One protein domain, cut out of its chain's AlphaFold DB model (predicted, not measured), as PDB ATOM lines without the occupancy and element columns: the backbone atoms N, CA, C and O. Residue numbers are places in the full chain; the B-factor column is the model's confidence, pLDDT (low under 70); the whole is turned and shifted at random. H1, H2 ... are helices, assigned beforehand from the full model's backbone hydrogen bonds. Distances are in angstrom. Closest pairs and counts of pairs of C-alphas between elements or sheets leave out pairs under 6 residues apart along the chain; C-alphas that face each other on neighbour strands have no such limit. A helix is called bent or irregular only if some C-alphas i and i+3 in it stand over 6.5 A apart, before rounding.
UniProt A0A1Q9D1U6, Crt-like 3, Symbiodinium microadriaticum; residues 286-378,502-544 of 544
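This is residues 286 to 378 and 502 to 544 of the 544 residues of the protein "Crt-like 3" of Symbiodinium microadriaticum (UniProt A0A1Q9D1U6). Long helices run side by side in a loose rod: H1a and H2a in the middle, H3 and H1b on opposite sides, residues 537 to 544 sticking out. The 136 printed residues, class all helix, hold H1, H2 and H3 in order; radius of gyration of the C-alphas 17.6 A, spans 65 by 26 by 20 A.

H1, residues 286 to 338, begins at C-alpha 286 (33.072, -64.953, 4.082). Assigned as one helix by hydrogen bonds, it is bent, C-alphas 313 and 316 8.9 A apart: H1a, 286 to 313, 41.4 A, irregular with C-alphas 309 and 312 7.5 A apart; H1b, 316 to 338, 32.7 A. H2, 342 to 378, likewise one helix, is bent, C-alphas 368 and 371 7.2 A apart: H2a, 342 to 368, 38.7 A; H2b, 371 to 378. H3, 502 to 541, 58.8 A, ends at C-alpha 541 (21.922, -66.762, 20.679).

H1a, H2a and H3 form a bundle, helices running together. H1a touches H2a, closest C-alphas Pro 296 and Cys 351, 4.2 A. H3 touches H1a with residues 514 to 533 alone, closest C-alphas Cys 525 and Thr 293, 5.2 A. H1b and H2a form a hairpin, closest C-alphas Ile 333 and Met 345, 4.3 A. H1b and H3 are apart. Every O i to N i+4 pair is within hydrogen-bond range in H1b, H2a and H2b; 19 of 24 in H1a, 35 of 36 in H3.

Residues 379 to 501 are not printed; C-alphas 378 and 502 are 14.2 A apart. No printed residue is under 70 pLDDT.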
ATOM      1  N   GLY A 286      31.860 -65.756   4.291       85.12
ATOM      2  CA  GLY A 286      33.072 -64.953   4.082       85.12
ATOM      3  C   GLY A 286      32.926 -63.959   2.923       85.12
ATOM      4  O   GLY A 286      33.268 -62.788   3.071       85.12
ATOM      5  N   CYS A 287      32.301 -64.380   1.819       82.50
ATOM      6  CA  CYS A 287      32.009 -63.503   0.680       82.50
ATOM      7  C   CYS A 287      31.045 -62.361   1.035       82.50
ATOM      8  O   CYS A 287      31.144 -61.278   0.466       82.50
ATOM      9  N   ASP A 288      30.115 -62.573   1.968       85.31
ATOM     10  CA  ASP A 288      29.177 -61.531   2.400       85.31
ATOM     11  C   ASP A 288      29.900 -60.449   3.201       85.31
ATOM     12  O   ASP A 288      29.608 -59.269   3.035       85.31
ATOM     13  N   LYS A 289      30.892 -60.843   4.010       89.88
ATOM     14  CA  LYS A 289      31.745 -59.906   4.751       89.88
ATOM     15  C   LYS A 289      32.587 -59.060   3.804       89.88
ATOM     16  O   LYS A 289      32.567 -57.844   3.912       89.88
ATOM     17  N   ILE A 290      33.254 -59.693   2.835       87.75
ATOM     18  CA  ILE A 290      34.067 -58.977   1.837       87.75
ATOM     19  C   ILE A 290      33.203 -57.965   1.074       87.75
ATOM     20  O   ILE A 290      33.586 -56.804   0.950       87.75
ATOM     21  N   ARG A 291      32.007 -58.372   0.623       85.00
ATOM     22  CA  ARG A 291      31.065 -57.469  -0.055       85.00
ATOM     23  C   ARG A 291      30.622 -56.313   0.840       85.00
ATOM     24  O   ARG A 291      30.619 -55.176   0.381       85.00
ATOM     25  N   ALA A 292      30.293 -56.595   2.100       91.12
ATOM     26  CA  ALA A 292      29.864 -55.581   3.059       91.12
ATOM     27  C   ALA A 292      30.969 -54.587   3.440       91.12
ATOM     28  O   ALA A 292      30.654 -53.453   3.780       91.12
ATOM     29  N   THR A 293      32.241 -54.976   3.337       93.19
ATOM     30  CA  THR A 293      33.376 -54.071   3.550       93.19
ATOM     31  C   THR A 293      33.711 -53.257   2.298       93.19
ATOM     32  O   THR A 293      33.882 -52.044   2.387       93.19
ATOM     33  N   LEU A 294      33.814 -53.899   1.129       86.81
ATOM     34  CA  LEU A 294      34.336 -53.246  -0.076       86.81
ATOM     35  C   LEU A 294      33.326 -52.319  -0.758       86.81
ATOM     36  O   LEU A 294      33.722 -51.257  -1.221       86.81
ATOM     37  N   MET A 295      32.040 -52.678  -0.808       88.12
ATOM     38  CA  MET A 295      31.014 -51.845  -1.456       88.12
ATOM     39  C   MET A 295      30.919 -50.423  -0.878       88.12
ATOM     40  O   MET A 295      31.047 -49.471  -1.650       88.12
ATOM     41  N   PRO A 296      30.753 -50.230   0.446       95.50
ATOM     42  CA  PRO A 296      30.692 -48.888   1.017       95.50
ATOM     43  C   PRO A 296      32.013 -48.129   0.882       95.50
ATOM     44  O   PRO A 296      31.985 -46.905   0.767       95.50
ATOM     45  N   TRP A 297      33.157 -48.817   0.876       95.62
ATOM     46  CA  TRP A 297      34.450 -48.174   0.652       95.62
ATOM     47  C   TRP A 297      34.597 -47.666  -0.789       95.62
ATOM     48  O   TRP A 297      34.955 -46.509  -0.990       95.62
ATOM     49  N   ILE A 298      34.234 -48.483  -1.784       85.50
ATOM     50  CA  ILE A 298      34.227 -48.083  -3.200       85.50
ATOM     51  C   ILE A 298      33.261 -46.915  -3.424       85.50
ATOM     52  O   ILE A 298      33.624 -45.959  -4.101       85.50
ATOM     53  N   ALA A 299      32.065 -46.953  -2.825       89.69
ATOM     54  CA  ALA A 299      31.090 -45.867  -2.936       89.69
ATOM     55  C   ALA A 299      31.629 -44.535  -2.378       89.69
ATOM     56  O   ALA A 299      31.447 -43.493  -3.001       89.69
ATOM     57  N   PHE A 300      32.347 -44.574  -1.250       95.62
ATOM     58  CA  PHE A 300      33.021 -43.398  -0.691       95.62
ATOM     59  C   PHE A 300      34.128 -42.873  -1.609       95.62
ATOM     60  O   PHE A 300      34.171 -41.679  -1.884       95.62
ATOM     61  N   VAL A 301      35.009 -43.753  -2.102       90.62
ATOM     62  CA  VAL A 301      36.099 -43.368  -3.015       90.62
ATOM     63  C   VAL A 301      35.537 -42.747  -4.291       90.62
ATOM     64  O   VAL A 301      36.062 -41.737  -4.754       90.62
ATOM     65  N   LEU A 302      34.463 -43.321  -4.836       89.12
ATOM     66  CA  LEU A 302      33.785 -42.806  -6.019       89.12
ATOM     67  C   LEU A 302      33.201 -41.412  -5.763       89.12
ATOM     68  O   LEU A 302      33.542 -40.492  -6.500       89.12
ATOM     69  N   SER A 303      32.393 -41.251  -4.709       96.06
ATOM     70  CA  SER A 303      31.818 -39.952  -4.319       96.06
ATOM     71  C   SER A 303      32.923 -38.907  -4.125       96.06
ATOM     72  O   SER A 303      32.933 -37.880  -4.799       96.06
ATOM     73  N   LEU A 304      33.956 -39.217  -3.334       95.62
ATOM     74  CA  LEU A 304      35.081 -38.309  -3.102       95.62
ATOM     75  C   LEU A 304      35.824 -37.937  -4.397       95.62
ATOM     76  O   LEU A 304      36.187 -36.778  -4.583       95.62
ATOM     77  N   SER A 305      36.022 -38.892  -5.309       92.69
ATOM     78  CA  SER A 305      36.683 -38.643  -6.599       92.69
ATOM     79  C   SER A 305      35.847 -37.749  -7.519       92.69
ATOM     80  O   SER A 305      36.414 -36.916  -8.221       92.69
ATOM     81  N   LEU A 306      34.512 -37.876  -7.502       90.62
ATOM     82  CA  LEU A 306      33.623 -36.968  -8.238       90.62
ATOM     83  C   LEU A 306      33.790 -35.529  -7.743       90.62
ATOM     84  O   LEU A 306      33.886 -34.614  -8.560       90.62
ATOM     85  N   PHE A 307      33.890 -35.336  -6.425       95.50
ATOM     86  CA  PHE A 307      34.109 -34.006  -5.865       95.50
ATOM     87  C   PHE A 307      35.484 -33.434  -6.227       95.50
ATOM     88  O   PHE A 307      35.569 -32.303  -6.684       95.50
ATOM     89  N   VAL A 308      36.550 -34.227  -6.098       93.06
ATOM     90  CA  VAL A 308      37.917 -33.759  -6.381       93.06
ATOM     91  C   VAL A 308      38.131 -33.424  -7.863       93.06
ATOM     92  O   VAL A 308      38.826 -32.460  -8.177       93.06
ATOM     93  N   CYS A 309      37.557 -34.216  -8.775       90.56
ATOM     94  CA  CYS A 309      37.847 -34.106 -10.207       90.56
ATOM     95  C   CYS A 309      36.835 -33.266 -10.996       90.56
ATOM     96  O   CYS A 309      37.234 -32.618 -11.957       90.56
ATOM     97  N   LEU A 310      35.541 -33.313 -10.657       89.69
ATOM     98  CA  LEU A 310      34.475 -32.764 -11.513       89.69
ATOM     99  C   LEU A 310      33.678 -31.624 -10.881       89.69
ATOM    100  O   LEU A 310      32.964 -30.921 -11.596       89.69
ATOM    101  N   TYR A 311      33.742 -31.444  -9.562       95.75
ATOM    102  CA  TYR A 311      32.844 -30.512  -8.879       95.75
ATOM    103  C   TYR A 311      33.049 -29.066  -9.311       95.75
ATOM    104  O   TYR A 311      32.072 -28.354  -9.528       95.75
ATOM    105  N   HIS A 312      34.305 -28.662  -9.490       94.25
ATOM    106  CA  HIS A 312      34.645 -27.295  -9.856       94.25
ATOM    107  C   HIS A 312      34.062 -26.884 -11.222       94.25
ATOM    108  O   HIS A 312      33.507 -25.798 -11.360       94.25
ATOM    109  N   ASP A 313      34.138 -27.765 -12.225       89.94
ATOM    110  CA  ASP A 313      33.571 -27.523 -13.562       89.94
ATOM    111  C   ASP A 313      32.065 -27.724 -13.633       89.94
ATOM    112  O   ASP A 313      31.337 -27.006 -14.326       89.94
ATOM    113  N   HIS A 314      31.603 -28.784 -12.983       90.88
ATOM    114  CA  HIS A 314      30.315 -29.394 -13.260       90.88
ATOM    115  C   HIS A 314      29.613 -29.785 -11.961       90.88
ATOM    116  O   HIS A 314      29.102 -30.899 -11.828       90.88
ATOM    117  N   ALA A 315      29.525 -28.849 -11.011       95.38
ATOM    118  CA  ALA A 315      28.866 -29.059  -9.721       95.38
ATOM    119  C   ALA A 315      27.467 -29.689  -9.862       95.38
ATOM    120  O   ALA A 315      27.132 -30.630  -9.145       95.38
ATOM    121  N   ALA A 316      26.664 -29.231 -10.832       92.44
ATOM    122  CA  ALA A 316      25.335 -29.788 -11.095       92.44
ATOM    123  C   ALA A 316      25.379 -31.275 -11.494       92.44
ATOM    124  O   ALA A 316      24.577 -32.063 -10.995       92.44
ATOM    125  N   LEU A 317      26.328 -31.675 -12.350       84.00
ATOM    126  CA  LEU A 317      26.505 -33.071 -12.757       84.00
ATOM    127  C   LEU A 317      26.916 -33.938 -11.562       84.00
ATOM    128  O   LEU A 317      26.351 -35.013 -11.370       84.00
ATOM    129  N   VAL A 318      27.848 -33.453 -10.736       93.75
ATOM    130  CA  VAL A 318      28.301 -34.166  -9.531       93.75
ATOM    131  C   VAL A 318      27.142 -34.397  -8.567       93.75
ATOM    132  O   VAL A 318      26.922 -35.531  -8.150       93.75
ATOM    133  N   TRP A 319      26.331 -33.376  -8.282       96.75
ATOM    134  CA  TRP A 319      25.156 -33.532  -7.418       96.75
ATOM    135  C   TRP A 319      24.097 -34.475  -8.004       96.75
ATOM    136  O   TRP A 319      23.477 -35.230  -7.256       96.75
ATOM    137  N   MET A 320      23.901 -34.479  -9.326       87.12
ATOM    138  CA  MET A 320      22.990 -35.417  -9.994       87.12
ATOM    139  C   MET A 320      23.480 -36.869  -9.897       87.12
ATOM    140  O   MET A 320      22.685 -37.768  -9.610       87.12
ATOM    141  N   LEU A 321      24.780 -37.107 -10.099       83.62
ATOM    142  CA  LEU A 321      25.396 -38.428  -9.938       83.62
ATOM    143  C   LEU A 321      25.346 -38.897  -8.479       83.62
ATOM    144  O   LEU A 321      25.021 -40.057  -8.215       83.62
ATOM    145  N   GLU A 322      25.582 -37.992  -7.533       95.25
ATOM    146  CA  GLU A 322      25.495 -38.277  -6.101       95.25
ATOM    147  C   GLU A 322      24.061 -38.627  -5.684       95.25
ATOM    148  O   GLU A 322      23.825 -39.620  -4.992       95.25
ATOM    149  N   LEU A 323      23.071 -37.878  -6.182       93.81
ATOM    150  CA  LEU A 323      21.655 -38.179  -5.982       93.81
ATOM    151  C   LEU A 323      21.287 -39.553  -6.550       93.81
ATOM    152  O   LEU A 323      20.584 -40.322  -5.891       93.81
ATOM    153  N   CYS A 324      21.791 -39.896  -7.735       84.50
ATOM    154  CA  CYS A 324      21.602 -41.218  -8.326       84.50
ATOM    155  C   CYS A 324      22.179 -42.324  -7.424       84.50
ATOM    156  O   CYS A 324      21.492 -43.305  -7.124       84.50
ATOM    157  N   CYS A 325      23.395 -42.136  -6.900       88.12
ATOM    158  CA  CYS A 325      24.016 -43.071  -5.959       88.12
ATOM    159  C   CYS A 325      23.186 -43.233  -4.675       88.12
ATOM    160  O   CYS A 325      22.968 -44.360  -4.218       88.12
ATOM    161  N   MET A 326      22.653 -42.138  -4.122       95.00
ATOM    162  CA  MET A 326      21.756 -42.185  -2.961       95.00
ATOM    163  C   MET A 326      20.463 -42.957  -3.260       95.00
ATOM    164  O   MET A 326      20.059 -43.804  -2.458       95.00
ATOM    165  N   VAL A 327      19.839 -42.738  -4.425       88.44
ATOM    166  CA  VAL A 327      18.636 -43.476  -4.857       88.44
ATOM    167  C   VAL A 327      18.920 -44.977  -4.975       88.44
ATOM    168  O   VAL A 327      18.126 -45.785  -4.490       88.44
ATOM    169  N   LEU A 328      20.066 -45.373  -5.538       84.75
ATOM    170  CA  LEU A 328      20.478 -46.782  -5.622       84.75
ATOM    171  C   LEU A 328      20.700 -47.417  -4.239       84.75
ATOM    172  O   LEU A 328      20.344 -48.581  -4.020       84.75
ATOM    173  N   CYS A 329      21.233 -46.656  -3.279       93.81
ATOM    174  CA  CYS A 329      21.370 -47.110  -1.895       93.81
ATOM    175  C   CYS A 329      19.996 -47.316  -1.235       93.81
ATOM    176  O   CYS A 329      19.749 -48.368  -0.640       93.81
ATOM    177  N   VAL A 330      19.065 -46.368  -1.399       94.00
ATOM    178  CA  VAL A 330      17.682 -46.477  -0.892       94.00
ATOM    179  C   VAL A 330      16.937 -47.648  -1.534       94.00
ATOM    180  O   VAL A 330      16.214 -48.378  -0.848       94.00
ATOM    181  N   LEU A 331      17.142 -47.880  -2.832       86.25
ATOM    182  CA  LEU A 331      16.576 -49.027  -3.534       86.25
ATOM    183  C   LEU A 331      17.110 -50.341  -2.951       86.25
ATOM    184  O   LEU A 331      16.326 -51.249  -2.688       86.25
ATOM    185  N   SER A 332      18.411 -50.425  -2.666       87.88
ATOM    186  CA  SER A 332      19.029 -51.603  -2.044       87.88
ATOM    187  C   SER A 332      18.496 -51.859  -0.628       87.88
ATOM    188  O   SER A 332      18.204 -53.003  -0.275       87.88
ATOM    189  N   ILE A 333      18.270 -50.806   0.168       94.38
ATOM    190  CA  ILE A 333      17.605 -50.905   1.481       94.38
ATOM    191  C   ILE A 333      16.172 -51.430   1.321       94.38
ATOM    192  O   ILE A 333      15.753 -52.339   2.043       94.38
ATOM    193  N   SER A 334      15.429 -50.895   0.351       91.06
ATOM    194  CA  SER A 334      14.037 -51.271   0.079       91.06
ATOM    195  C   SER A 334      13.930 -52.724  -0.379       91.06
ATOM    196  O   SER A 334      13.160 -53.498   0.191       91.06
ATOM    197  N   LEU A 335      14.757 -53.135  -1.343       85.44
ATOM    198  CA  LEU A 335      14.848 -54.514  -1.825       85.44
ATOM    199  C   LEU A 335      15.273 -55.467  -0.707       85.44
ATOM    200  O   LEU A 335      14.681 -56.534  -0.563       85.44
ATOM    201  N   GLY A 336      16.228 -55.070   0.137       90.19
ATOM    202  CA  GLY A 336      16.616 -55.832   1.323       90.19
ATOM    203  C   GLY A 336      15.451 -56.033   2.293       90.19
ATOM    204  O   GLY A 336      15.260 -57.139   2.800       90.19
ATOM    205  N   ARG A 337      14.620 -55.005   2.496       92.50
ATOM    206  CA  ARG A 337      13.416 -55.090   3.333       92.50
ATOM    207  C   ARG A 337      12.368 -56.026   2.728       92.50
ATOM    208  O   ARG A 337      11.851 -56.879   3.448       92.50
ATOM    209  N   PHE A 338      12.080 -55.908   1.431       87.00
ATOM    210  CA  PHE A 338      11.116 -56.776   0.739       87.00
ATOM    211  C   PHE A 338      11.579 -58.235   0.689       87.00
ATOM    212  O   PHE A 338      10.793 -59.139   0.960       87.00
ATOM    213  N   ALA A 339      12.869 -58.468   0.438       84.44
ATOM    214  CA  ALA A 339      13.473 -59.798   0.425       84.44
ATOM    215  C   ALA A 339      13.755 -60.361   1.832       84.44
ATOM    216  O   ALA A 339      14.257 -61.479   1.949       84.44
ATOM    217  N   ARG A 340      13.480 -59.596   2.902       89.06
ATOM    218  CA  ARG A 340      13.832 -59.924   4.298       89.06
ATOM    219  C   ARG A 340      15.315 -60.291   4.473       89.06
ATOM    220  O   ARG A 340      15.674 -61.113   5.313       89.06
ATOM    221  N   ASN A 341      16.186 -59.661   3.687       87.06
ATOM    222  CA  ASN A 341      17.625 -59.884   3.692       87.06
ATOM    223  C   ASN A 341      18.334 -58.760   4.463       87.06
ATOM    224  O   ASN A 341      18.653 -57.704   3.911       87.06
ATOM    225  N   ALA A 342      18.595 -59.003   5.750       89.25
ATOM    226  CA  ALA A 342      19.224 -58.032   6.649       89.25
ATOM    227  C   ALA A 342      20.618 -57.581   6.178       89.25
ATOM    228  O   ALA A 342      20.977 -56.419   6.352       89.25
ATOM    229  N   THR A 343      21.387 -58.470   5.538       88.44
ATOM    230  CA  THR A 343      22.712 -58.137   5.001       88.44
ATOM    231  C   THR A 343      22.606 -57.097   3.893       88.44
ATOM    232  O   THR A 343      23.347 -56.121   3.902       88.44
ATOM    233  N   LEU A 344      21.656 -57.267   2.965       88.56
ATOM    234  CA  LEU A 344      21.446 -56.318   1.870       88.56
ATOM    235  C   LEU A 344      20.994 -54.946   2.392       88.56
ATOM    236  O   LEU A 344      21.507 -53.923   1.943       88.56
ATOM    237  N   MET A 345      20.097 -54.929   3.385       93.31
ATOM    238  CA  MET A 345      19.687 -53.684   4.043       93.31
ATOM    239  C   MET A 345      20.883 -52.955   4.655       93.31
ATOM    240  O   MET A 345      21.059 -51.762   4.431       93.31
ATOM    241  N   ALA A 346      21.713 -53.673   5.410       92.50
ATOM    242  CA  ALA A 346      22.849 -53.081   6.093       92.50
ATOM    243  C   ALA A 346      23.927 -52.577   5.121       92.50
ATOM    244  O   ALA A 346      24.452 -51.487   5.329       92.50
ATOM    245  N   ILE A 347      24.191 -53.300   4.024       92.06
ATOM    246  CA  ILE A 347      25.058 -52.809   2.938       92.06
ATOM    247  C   ILE A 347      24.500 -51.503   2.364       92.06
ATOM    248  O   ILE A 347      25.248 -50.541   2.225       92.06
ATOM    249  N   GLY A 348      23.195 -51.435   2.088       93.19
ATOM    250  CA  GLY A 348      22.559 -50.217   1.584       93.19
ATOM    251  C   GLY A 348      22.695 -49.020   2.535       93.19
ATOM    252  O   GLY A 348      23.009 -47.922   2.082       93.19
ATOM    253  N   PHE A 349      22.542 -49.228   3.848       96.81
ATOM    254  CA  PHE A 349      22.762 -48.176   4.853       96.81
ATOM    255  C   PHE A 349      24.225 -47.730   4.936       96.81
ATOM    256  O   PHE A 349      24.484 -46.530   4.998       96.81
ATOM    257  N   LEU A 350      25.174 -48.671   4.920       95.19
ATOM    258  CA  LEU A 350      26.600 -48.345   4.936       95.19
ATOM    259  C   LEU A 350      27.006 -47.571   3.680       95.19
ATOM    260  O   LEU A 350      27.703 -46.571   3.795       95.19
ATOM    261  N   CYS A 351      26.537 -47.980   2.498       96.00
ATOM    262  CA  CYS A 351      26.793 -47.249   1.258       96.00
ATOM    263  C   CYS A 351      26.168 -45.850   1.285       96.00
ATOM    264  O   CYS A 351      26.832 -44.896   0.898       96.00
ATOM    265  N   LEU A 352      24.941 -45.699   1.796       96.94
ATOM    266  CA  LEU A 352      24.305 -44.385   1.924       96.94
ATOM    267  C   LEU A 352      25.111 -43.451   2.842       96.94
ATOM    268  O   LEU A 352      25.328 -42.290   2.504       96.94
ATOM    269  N   ALA A 353      25.593 -43.969   3.977       97.44
ATOM    270  CA  ALA A 353      26.450 -43.220   4.893       97.44
ATOM    271  C   ALA A 353      27.803 -42.862   4.253       97.44
ATOM    272  O   ALA A 353      28.266 -41.735   4.398       97.44
ATOM    273  N   SER A 354      28.413 -43.796   3.516       96.62
ATOM    274  CA  SER A 354      29.650 -43.573   2.761       96.62
ATOM    275  C   SER A 354      29.521 -42.476   1.711       96.62
ATOM    276  O   SER A 354      30.398 -41.628   1.624       96.62
ATOM    277  N   VAL A 355      28.445 -42.493   0.921       97.44
ATOM    278  CA  VAL A 355      28.155 -41.489  -0.115       97.44
ATOM    279  C   VAL A 355      28.009 -40.115   0.547       97.44
ATOM    280  O   VAL A 355      28.778 -39.205   0.258       97.44
ATOM    281  N   GLY A 356      27.164 -39.999   1.581       97.44
ATOM    282  CA  GLY A 356      27.008 -38.742   2.325       97.44
ATOM    283  C   GLY A 356      28.304 -38.217   2.961       97.44
ATOM    284  O   GLY A 356      28.567 -37.016   2.925       97.44
ATOM    285  N   LEU A 357      29.141 -39.103   3.515       97.62
ATOM    286  CA  LEU A 357      30.444 -38.718   4.062       97.62
ATOM    287  C   LEU A 357      31.427 -38.296   2.959       97.62
ATOM    288  O   LEU A 357      32.168 -37.334   3.151       97.62
ATOM    289  N   GLY A 358      31.416 -38.981   1.813       97.38
ATOM    290  CA  GLY A 358      32.200 -38.626   0.628       97.38
ATOM    291  C   GLY A 358      31.874 -37.218   0.138       97.38
ATOM    292  O   GLY A 358      32.789 -36.410  -0.018       97.38
ATOM    293  N   ALA A 359      30.586 -36.879   0.028       98.06
ATOM    294  CA  ALA A 359      30.136 -35.533  -0.327       98.06
ATOM    295  C   ALA A 359      30.532 -34.470   0.710       98.06
ATOM    296  O   ALA A 359      30.988 -33.384   0.349       98.06
ATOM    297  N   ALA A 360      30.407 -34.769   2.007       98.00
ATOM    298  CA  ALA A 360      30.796 -33.838   3.067       98.00
ATOM    299  C   ALA A 360      32.311 -33.553   3.063       98.00
ATOM    300  O   ALA A 360      32.730 -32.400   3.141       98.00
ATOM    301  N   VAL A 361      33.143 -34.592   2.927       97.81
ATOM    302  CA  VAL A 361      34.604 -34.435   2.834       97.81
ATOM    303  C   VAL A 361      34.996 -33.756   1.521       97.81
ATOM    304  O   VAL A 361      35.858 -32.882   1.529       97.81
ATOM    305  N   GLY A 362      34.354 -34.116   0.409       97.19
ATOM    306  CA  GLY A 362      34.600 -33.536  -0.909       97.19
ATOM    307  C   GLY A 362      34.299 -32.040  -0.969       97.19
ATOM    308  O   GLY A 362      35.142 -31.264  -1.407       97.19
ATOM    309  N   THR A 363      33.146 -31.609  -0.452       97.38
ATOM    310  CA  THR A 363      32.795 -30.177  -0.361       97.38
ATOM    311  C   THR A 363      33.731 -29.401   0.568       97.38
ATOM    312  O   THR A 363      34.101 -28.269   0.258       97.38
ATOM    313  N   TRP A 364      34.161 -30.006   1.680       97.81
ATOM    314  CA  TRP A 364      35.154 -29.397   2.567       97.81
ATOM    315  C   TRP A 364      36.535 -29.264   1.903       97.81
ATOM    316  O   TRP A 364      37.187 -28.230   2.051       97.81
ATOM    317  N   LEU A 365      36.971 -30.274   1.142       96.88
ATOM    318  CA  LEU A 365      38.204 -30.224   0.350       96.88
ATOM    319  C   LEU A 365      38.149 -29.151  -0.738       96.88
ATOM    320  O   LEU A 365      39.146 -28.452  -0.933       96.88
ATOM    321  N   GLU A 366      37.002 -29.006  -1.409       95.62
ATOM    322  CA  GLU A 366      36.804 -27.959  -2.413       95.62
ATOM    323  C   GLU A 366      37.011 -26.578  -1.796       95.62
ATOM    324  O   GLU A 366      37.915 -25.856  -2.211       95.62
ATOM    325  N   ALA A 367      36.261 -26.259  -0.739       95.62
ATOM    326  CA  ALA A 367      36.337 -24.955  -0.086       95.62
ATOM    327  C   ALA A 367      37.705 -24.679   0.572       95.62
ATOM    328  O   ALA A 367      38.129 -23.531   0.682       95.62
ATOM    329  N   GLY A 368      38.394 -25.719   1.055       94.44
ATOM    330  CA  GLY A 368      39.662 -25.570   1.773       94.44
ATOM    331  C   GLY A 368      40.899 -25.480   0.878       94.44
ATOM    332  O   GLY A 368      41.846 -24.768   1.216       94.44
ATOM    333  N   TYR A 369      40.915 -26.211  -0.240       94.50
ATOM    334  CA  TYR A 369      42.129 -26.406  -1.035       94.50
ATOM    335  C   TYR A 369      41.887 -26.309  -2.541       94.50
ATOM    336  O   TYR A 369      42.610 -25.576  -3.223       94.50
ATOM    337  N   LEU A 370      40.909 -27.056  -3.065       94.56
ATOM    338  CA  LEU A 370      40.791 -27.246  -4.511       94.56
ATOM    339  C   LEU A 370      40.240 -26.011  -5.219       94.56
ATOM    340  O   LEU A 370      40.724 -25.709  -6.302       94.56
ATOM    341  N   GLU A 371      39.337 -25.242  -4.607       94.25
ATOM    342  CA  GLU A 371      38.837 -23.995  -5.198       94.25
ATOM    343  C   GLU A 371      40.007 -23.053  -5.511       94.25
ATOM    344  O   GLU A 371      40.164 -22.586  -6.639       94.25
ATOM    345  N   ARG A 372      40.903 -22.857  -4.537       91.94
ATOM    346  CA  ARG A 372      42.108 -22.042  -4.722       91.94
ATOM    347  C   ARG A 372      43.059 -22.656  -5.744       91.94
ATOM    348  O   ARG A 372      43.643 -21.930  -6.545       91.94
ATOM    349  N   PHE A 373      43.244 -23.972  -5.715       94.25
ATOM    350  CA  PHE A 373      44.074 -24.663  -6.698       94.25
ATOM    351  C   PHE A 373      43.552 -24.442  -8.124       94.25
ATOM    352  O   PHE A 373      44.327 -24.044  -8.990       94.25
ATOM    353  N   TRP A 374      42.253 -24.637  -8.360       93.38
ATOM    354  CA  TRP A 374      41.625 -24.517  -9.673       93.38
ATOM    355  C   TRP A 374      41.558 -23.076 -10.169       93.38
ATOM    356  O   TRP A 374      41.838 -22.841 -11.345       93.38
ATOM    357  N   GLN A 375      41.272 -22.119  -9.280       90.50
ATOM    358  CA  GLN A 375      41.357 -20.690  -9.589       90.50
ATOM    359  C   GLN A 375      42.749 -20.335 -10.115       90.50
ATOM    360  O   GLN A 375      42.869 -19.743 -11.184       90.50
ATOM    361  N   LEU A 376      43.807 -20.763  -9.415       90.06
ATOM    362  CA  LEU A 376      45.174 -20.514  -9.867       90.06
ATOM    363  C   LEU A 376      45.491 -21.278 -11.157       90.06
ATOM    364  O   LEU A 376      46.022 -20.689 -12.092       90.06
ATOM    365  N   TYR A 377      45.143 -22.562 -11.234       90.38
ATOM    366  CA  TYR A 377      45.460 -23.430 -12.371       90.38
ATOM    367  C   TYR A 377      44.839 -22.954 -13.690       90.38
ATOM    368  O   TYR A 377      45.496 -23.010 -14.726       90.38
ATOM    369  N   ARG A 378      43.587 -22.479 -13.664       87.00
ATOM    370  CA  ARG A 378      42.886 -21.980 -14.865       87.00
ATOM    371  C   ARG A 378      43.238 -20.566 -15.237       87.00
ATOM    372  O   ARG A 378      42.979 -20.160 -16.369       87.00
ATOM    373  N   LEU A 502      53.877 -23.681  -5.417       90.56
ATOM    374  CA  LEU A 502      52.650 -23.440  -4.654       90.56
ATOM    375  C   LEU A 502      51.500 -24.326  -5.150       90.56
ATOM    376  O   LEU A 502      50.781 -24.907  -4.339       90.56
ATOM    377  N   LEU A 503      51.339 -24.466  -6.470       90.69
ATOM    378  CA  LEU A 503      50.328 -25.365  -7.040       90.69
ATOM    379  C   LEU A 503      50.600 -26.816  -6.664       90.69
ATOM    380  O   LEU A 503      49.688 -27.513  -6.221       90.69
ATOM    381  N   ALA A 504      51.855 -27.250  -6.788       89.94
ATOM    382  CA  ALA A 504      52.269 -28.583  -6.377       89.94
ATOM    383  C   ALA A 504      52.010 -28.815  -4.880       89.94
ATOM    384  O   ALA A 504      51.555 -29.892  -4.505       89.94
ATOM    385  N   GLN A 505      52.234 -27.805  -4.034       92.62
ATOM    386  CA  GLN A 505      51.960 -27.879  -2.601       92.62
ATOM    387  C   GLN A 505      50.458 -28.000  -2.310       92.62
ATOM    388  O   GLN A 505      50.068 -28.900  -1.571       92.62
ATOM    389  N   LEU A 506      49.608 -27.155  -2.906       92.25
ATOM    390  CA  LEU A 506      48.147 -27.239  -2.743       92.25
ATOM    391  C   LEU A 506      47.607 -28.602  -3.196       92.25
ATOM    392  O   LEU A 506      46.796 -29.219  -2.501       92.25
ATOM    393  N   TRP A 507      48.102 -29.101  -4.329       93.12
ATOM    394  CA  TRP A 507      47.737 -30.417  -4.844       93.12
ATOM    395  C   TRP A 507      48.211 -31.556  -3.934       93.12
ATOM    396  O   TRP A 507      47.448 -32.478  -3.638       93.12
ATOM    397  N   TYR A 508      49.458 -31.495  -3.459       92.00
ATOM    398  CA  TYR A 508      50.030 -32.497  -2.561       92.00
ATOM    399  C   TYR A 508      49.266 -32.569  -1.240       92.00
ATOM    400  O   TYR A 508      48.922 -33.661  -0.787       92.00
ATOM    401  N   GLU A 509      48.944 -31.416  -0.654       92.75
ATOM    402  CA  GLU A 509      48.164 -31.333   0.578       92.75
ATOM    403  C   GLU A 509      46.756 -31.909   0.396       92.75
ATOM    404  O   GLU A 509      46.343 -32.779   1.166       92.75
ATOM    405  N   SER A 510      46.067 -31.534  -0.686       93.94
ATOM    406  CA  SER A 510      44.752 -32.094  -1.034       93.94
ATOM    407  C   SER A 510      44.817 -33.615  -1.202       93.94
ATOM    408  O   SER A 510      44.039 -34.356  -0.602       93.94
ATOM    409  N   THR A 511      45.804 -34.103  -1.958       91.44
ATOM    410  CA  THR A 511      46.006 -35.536  -2.220       91.44
ATOM    411  C   THR A 511      46.308 -36.308  -0.937       91.44
ATOM    412  O   THR A 511      45.807 -37.418  -0.744       91.44
ATOM    413  N   ARG A 512      47.105 -35.731  -0.028       91.88
ATOM    414  CA  ARG A 512      47.430 -36.332   1.270       91.88
ATOM    415  C   ARG A 512      46.179 -36.504   2.124       91.88
ATOM    416  O   ARG A 512      45.976 -37.580   2.687       91.88
ATOM    417  N   VAL A 513      45.334 -35.477   2.190       93.44
ATOM    418  CA  VAL A 513      44.069 -35.519   2.932       93.44
ATOM    419  C   VAL A 513      43.106 -36.544   2.326       93.44
ATOM    420  O   VAL A 513      42.559 -37.363   3.063       93.44
ATOM    421  N   VAL A 514      42.957 -36.569   0.996       94.44
ATOM    422  CA  VAL A 514      42.153 -37.578   0.281       94.44
ATOM    423  C   VAL A 514      42.633 -38.990   0.616       94.44
ATOM    424  O   VAL A 514      41.833 -39.839   1.003       94.44
ATOM    425  N   LEU A 515      43.942 -39.246   0.529       92.12
ATOM    426  CA  LEU A 515      44.513 -40.561   0.821       92.12
ATOM    427  C   LEU A 515      44.254 -40.989   2.272       92.12
ATOM    428  O   LEU A 515      43.857 -42.130   2.515       92.12
ATOM    429  N   MET A 516      44.440 -40.080   3.236       94.38
ATOM    430  CA  MET A 516      44.136 -40.356   4.643       94.38
ATOM    431  C   MET A 516      42.649 -40.661   4.849       94.38
ATOM    432  O   MET A 516      42.328 -41.637   5.526       94.38
ATOM    433  N   ALA A 517      41.749 -39.894   4.227       95.38
ATOM    434  CA  ALA A 517      40.308 -40.118   4.313       95.38
ATOM    435  C   ALA A 517      39.905 -41.490   3.739       95.38
ATOM    436  O   ALA A 517      39.170 -42.237   4.385       95.38
ATOM    437  N   VAL A 518      40.447 -41.871   2.576       95.31
ATOM    438  CA  VAL A 518      40.199 -43.178   1.936       95.31
ATOM    439  C   VAL A 518      40.666 -44.345   2.810       95.31
ATOM    440  O   VAL A 518      39.949 -45.343   2.937       95.31
ATOM    441  N   LEU A 519      41.845 -44.237   3.431       94.25
ATOM    442  CA  LEU A 519      42.381 -45.277   4.316       94.25
ATOM    443  C   LEU A 519      41.610 -45.365   5.638       94.25
ATOM    444  O   LEU A 519      41.276 -46.464   6.081       94.25
ATOM    445  N   MET A 520      41.286 -44.227   6.258       95.69
ATOM    446  CA  MET A 520      40.489 -44.202   7.488       95.69
ATOM    447  C   MET A 520      39.096 -44.787   7.261       95.69
ATOM    448  O   MET A 520      38.627 -45.597   8.062       95.69
ATOM    449  N   HIS A 521      38.457 -44.453   6.139       97.19
ATOM    450  CA  HIS A 521      37.138 -44.983   5.813       97.19
ATOM    451  C   HIS A 521      37.150 -46.498   5.576       97.19
ATOM    452  O   HIS A 521      36.220 -47.195   5.984       97.19
ATOM    453  N   LEU A 522      38.228 -47.046   4.997       95.88
ATOM    454  CA  LEU A 522      38.405 -48.498   4.879       95.88
ATOM    455  C   LEU A 522      38.406 -49.174   6.256       95.88
ATOM    456  O   LEU A 522      37.719 -50.178   6.456       95.88
ATOM    457  N   VAL A 523      39.138 -48.609   7.221       96.62
ATOM    458  CA  VAL A 523      39.182 -49.120   8.600       96.62
ATOM    459  C   VAL A 523      37.793 -49.067   9.243       96.62
ATOM    460  O   VAL A 523      37.361 -50.054   9.842       96.62
ATOM    461  N   VAL A 524      37.051 -47.969   9.059       96.88
ATOM    462  CA  VAL A 524      35.664 -47.840   9.540       96.88
ATOM    463  C   VAL A 524      34.757 -48.912   8.925       96.88
ATOM    464  O   VAL A 524      34.003 -49.561   9.652       96.88
ATOM    465  N   CYS A 525      34.871 -49.176   7.619       96.44
ATOM    466  CA  CYS A 525      34.101 -50.222   6.934       96.44
ATOM    467  C   CYS A 525      34.418 -51.633   7.466       96.44
ATOM    468  O   CYS A 525      33.508 -52.454   7.633       96.44
ATOM    469  N   ILE A 526      35.691 -51.919   7.772       96.81
ATOM    470  CA  ILE A 526      36.113 -53.192   8.381       96.81
ATOM    471  C   ILE A 526      35.480 -53.345   9.768       96.81
ATOM    472  O   ILE A 526      34.861 -54.375  10.047       96.81
ATOM    473  N   ILE A 527      35.574 -52.316  10.618       97.31
ATOM    474  CA  ILE A 527      34.997 -52.332  11.971       97.31
ATOM    475  C   ILE A 527      33.479 -52.529  11.900       97.31
ATOM    476  O   ILE A 527      32.956 -53.421  12.567       97.31
ATOM    477  N   ALA A 528      32.779 -51.772  11.050       96.19
ATOM    478  CA  ALA A 528      31.333 -51.893  10.861       96.19
ATOM    479  C   ALA A 528      30.916 -53.304  10.407       96.19
ATOM    480  O   ALA A 528      29.941 -53.870  10.899       96.19
ATOM    481  N   THR A 529      31.691 -53.925   9.515       95.38
ATOM    482  CA  THR A 529      31.420 -55.299   9.065       95.38
ATOM    483  C   THR A 529      31.609 -56.310  10.202       95.38
ATOM    484  O   THR A 529      30.805 -57.234  10.358       95.38
ATOM    485  N   VAL A 530      32.653 -56.146  11.021       95.31
ATOM    486  CA  VAL A 530      32.930 -57.025  12.170       95.31
ATOM    487  C   VAL A 530      31.858 -56.882  13.253       95.31
ATOM    488  O   VAL A 530      31.398 -57.895  13.791       95.31
ATOM    489  N   THR A 531      31.410 -55.659  13.554       95.19
ATOM    490  CA  THR A 531      30.348 -55.419  14.544       95.19
ATOM    491  C   THR A 531      29.016 -55.995  14.076       95.19
ATOM    492  O   THR A 531      28.362 -56.699  14.845       95.19
ATOM    493  N   MET A 532      28.656 -55.821  12.801       93.31
ATOM    494  CA  MET A 532      27.473 -56.456  12.209       93.31
ATOM    495  C   MET A 532      27.541 -57.988  12.262       93.31
ATOM    496  O   MET A 532      26.582 -58.650  12.672       93.31
ATOM    497  N   ALA A 533      28.683 -58.574  11.893       91.94
ATOM    498  CA  ALA A 533      28.879 -60.021  11.961       91.94
ATOM    499  C   ALA A 533      28.782 -60.548  13.404       91.94
ATOM    500  O   ALA A 533      28.293 -61.652  13.625       91.94
ATOM    501  N   SER A 534      29.201 -59.758  14.393       93.25
ATOM    502  CA  SER A 534      29.097 -60.119  15.812       93.25
ATOM    503  C   SER A 534      27.662 -59.987  16.333       93.25
ATOM    504  O   SER A 534      27.164 -60.881  17.016       93.25
ATOM    505  N   ALA A 535      26.959 -58.918  15.949       91.31
ATOM    506  CA  ALA A 535      25.569 -58.677  16.330       91.31
ATOM    507  C   ALA A 535      24.626 -59.767  15.799       91.31
ATOM    508  O   ALA A 535      23.728 -60.205  16.516       91.31
ATOM    509  N   THR A 536      24.858 -60.265  14.579       88.75
ATOM    510  CA  THR A 536      24.070 -61.378  14.015       88.75
ATOM    511  C   THR A 536      24.243 -62.679  14.802       88.75
ATOM    512  O   THR A 536      23.263 -63.391  15.013       88.75
ATOM    513  N   VAL A 537      25.451 -62.962  15.308       89.75
ATOM    514  CA  VAL A 537      25.717 -64.116  16.189       89.75
ATOM    515  C   VAL A 537      25.074 -63.934  17.568       89.75
ATOM    516  O   VAL A 537      24.582 -64.893  18.154       89.75
ATOM    517  N   TYR A 538      25.059 -62.716  18.108       90.81
ATOM    518  CA  TYR A 538      24.419 -62.456  19.399       90.81
ATOM    519  C   TYR A 538      22.888 -62.557  19.314       90.81
ATOM    520  O   TYR A 538      22.250 -63.175  20.163       90.81
ATOM    521  N   ALA A 539      22.299 -62.021  18.243       87.19
ATOM    522  CA  ALA A 539      20.864 -62.096  17.994       87.19
ATOM    523  C   ALA A 539      20.367 -63.532  17.763       87.19
ATOM    524  O   ALA A 539      19.223 -63.832  18.097       87.19
ATOM    525  N   SER A 540      21.202 -64.422  17.206       85.88
ATOM    526  CA  SER A 540      20.846 -65.840  17.091       85.88
ATOM    527  C   SER A 540      20.880 -66.545  18.447       85.88
ATOM    528  O   SER A 540      19.975 -67.323  18.732       85.88
ATOM    529  N   LYS A 541      21.851 -66.220  19.313       88.31
ATOM    530  CA  LYS A 541      21.922 -66.762  20.679       88.31
ATOM    531  C   LYS A 541      20.745 -66.343  21.559       88.31
ATOM    532  O   LYS A 541      20.285 -67.163  22.325       88.31
ATOM    533  N   LEU A 542      20.253 -65.108  21.441       89.31
ATOM    534  CA  LEU A 542      19.120 -64.601  22.237       89.31
ATOM    535  C   LEU A 542      17.760 -65.234  21.897       89.31
ATOM    536  O   LEU A 542      16.804 -65.051  22.644       89.31
ATOM    537  N   LYS A 543      17.636 -65.891  20.738       82.12
ATOM    538  CA  LYS A 543      16.391 -66.552  20.311       82.12
ATOM    539  C   LYS A 543      16.277 -68.000  20.791       82.12
ATOM    540  O   LYS A 543      15.199 -68.574  20.649       82.12
ATOM    541  N   HIS A 544      17.374 -68.568  21.282       78.12
ATOM    542  CA  HIS A 544      17.440 -69.884  21.907       78.12
ATOM    543  C   HIS A 544      17.464 -69.710  23.421       78.12
ATOM    544  O   HIS A 544      16.841 -70.558  24.092       78.12
TER     545      HIS A 544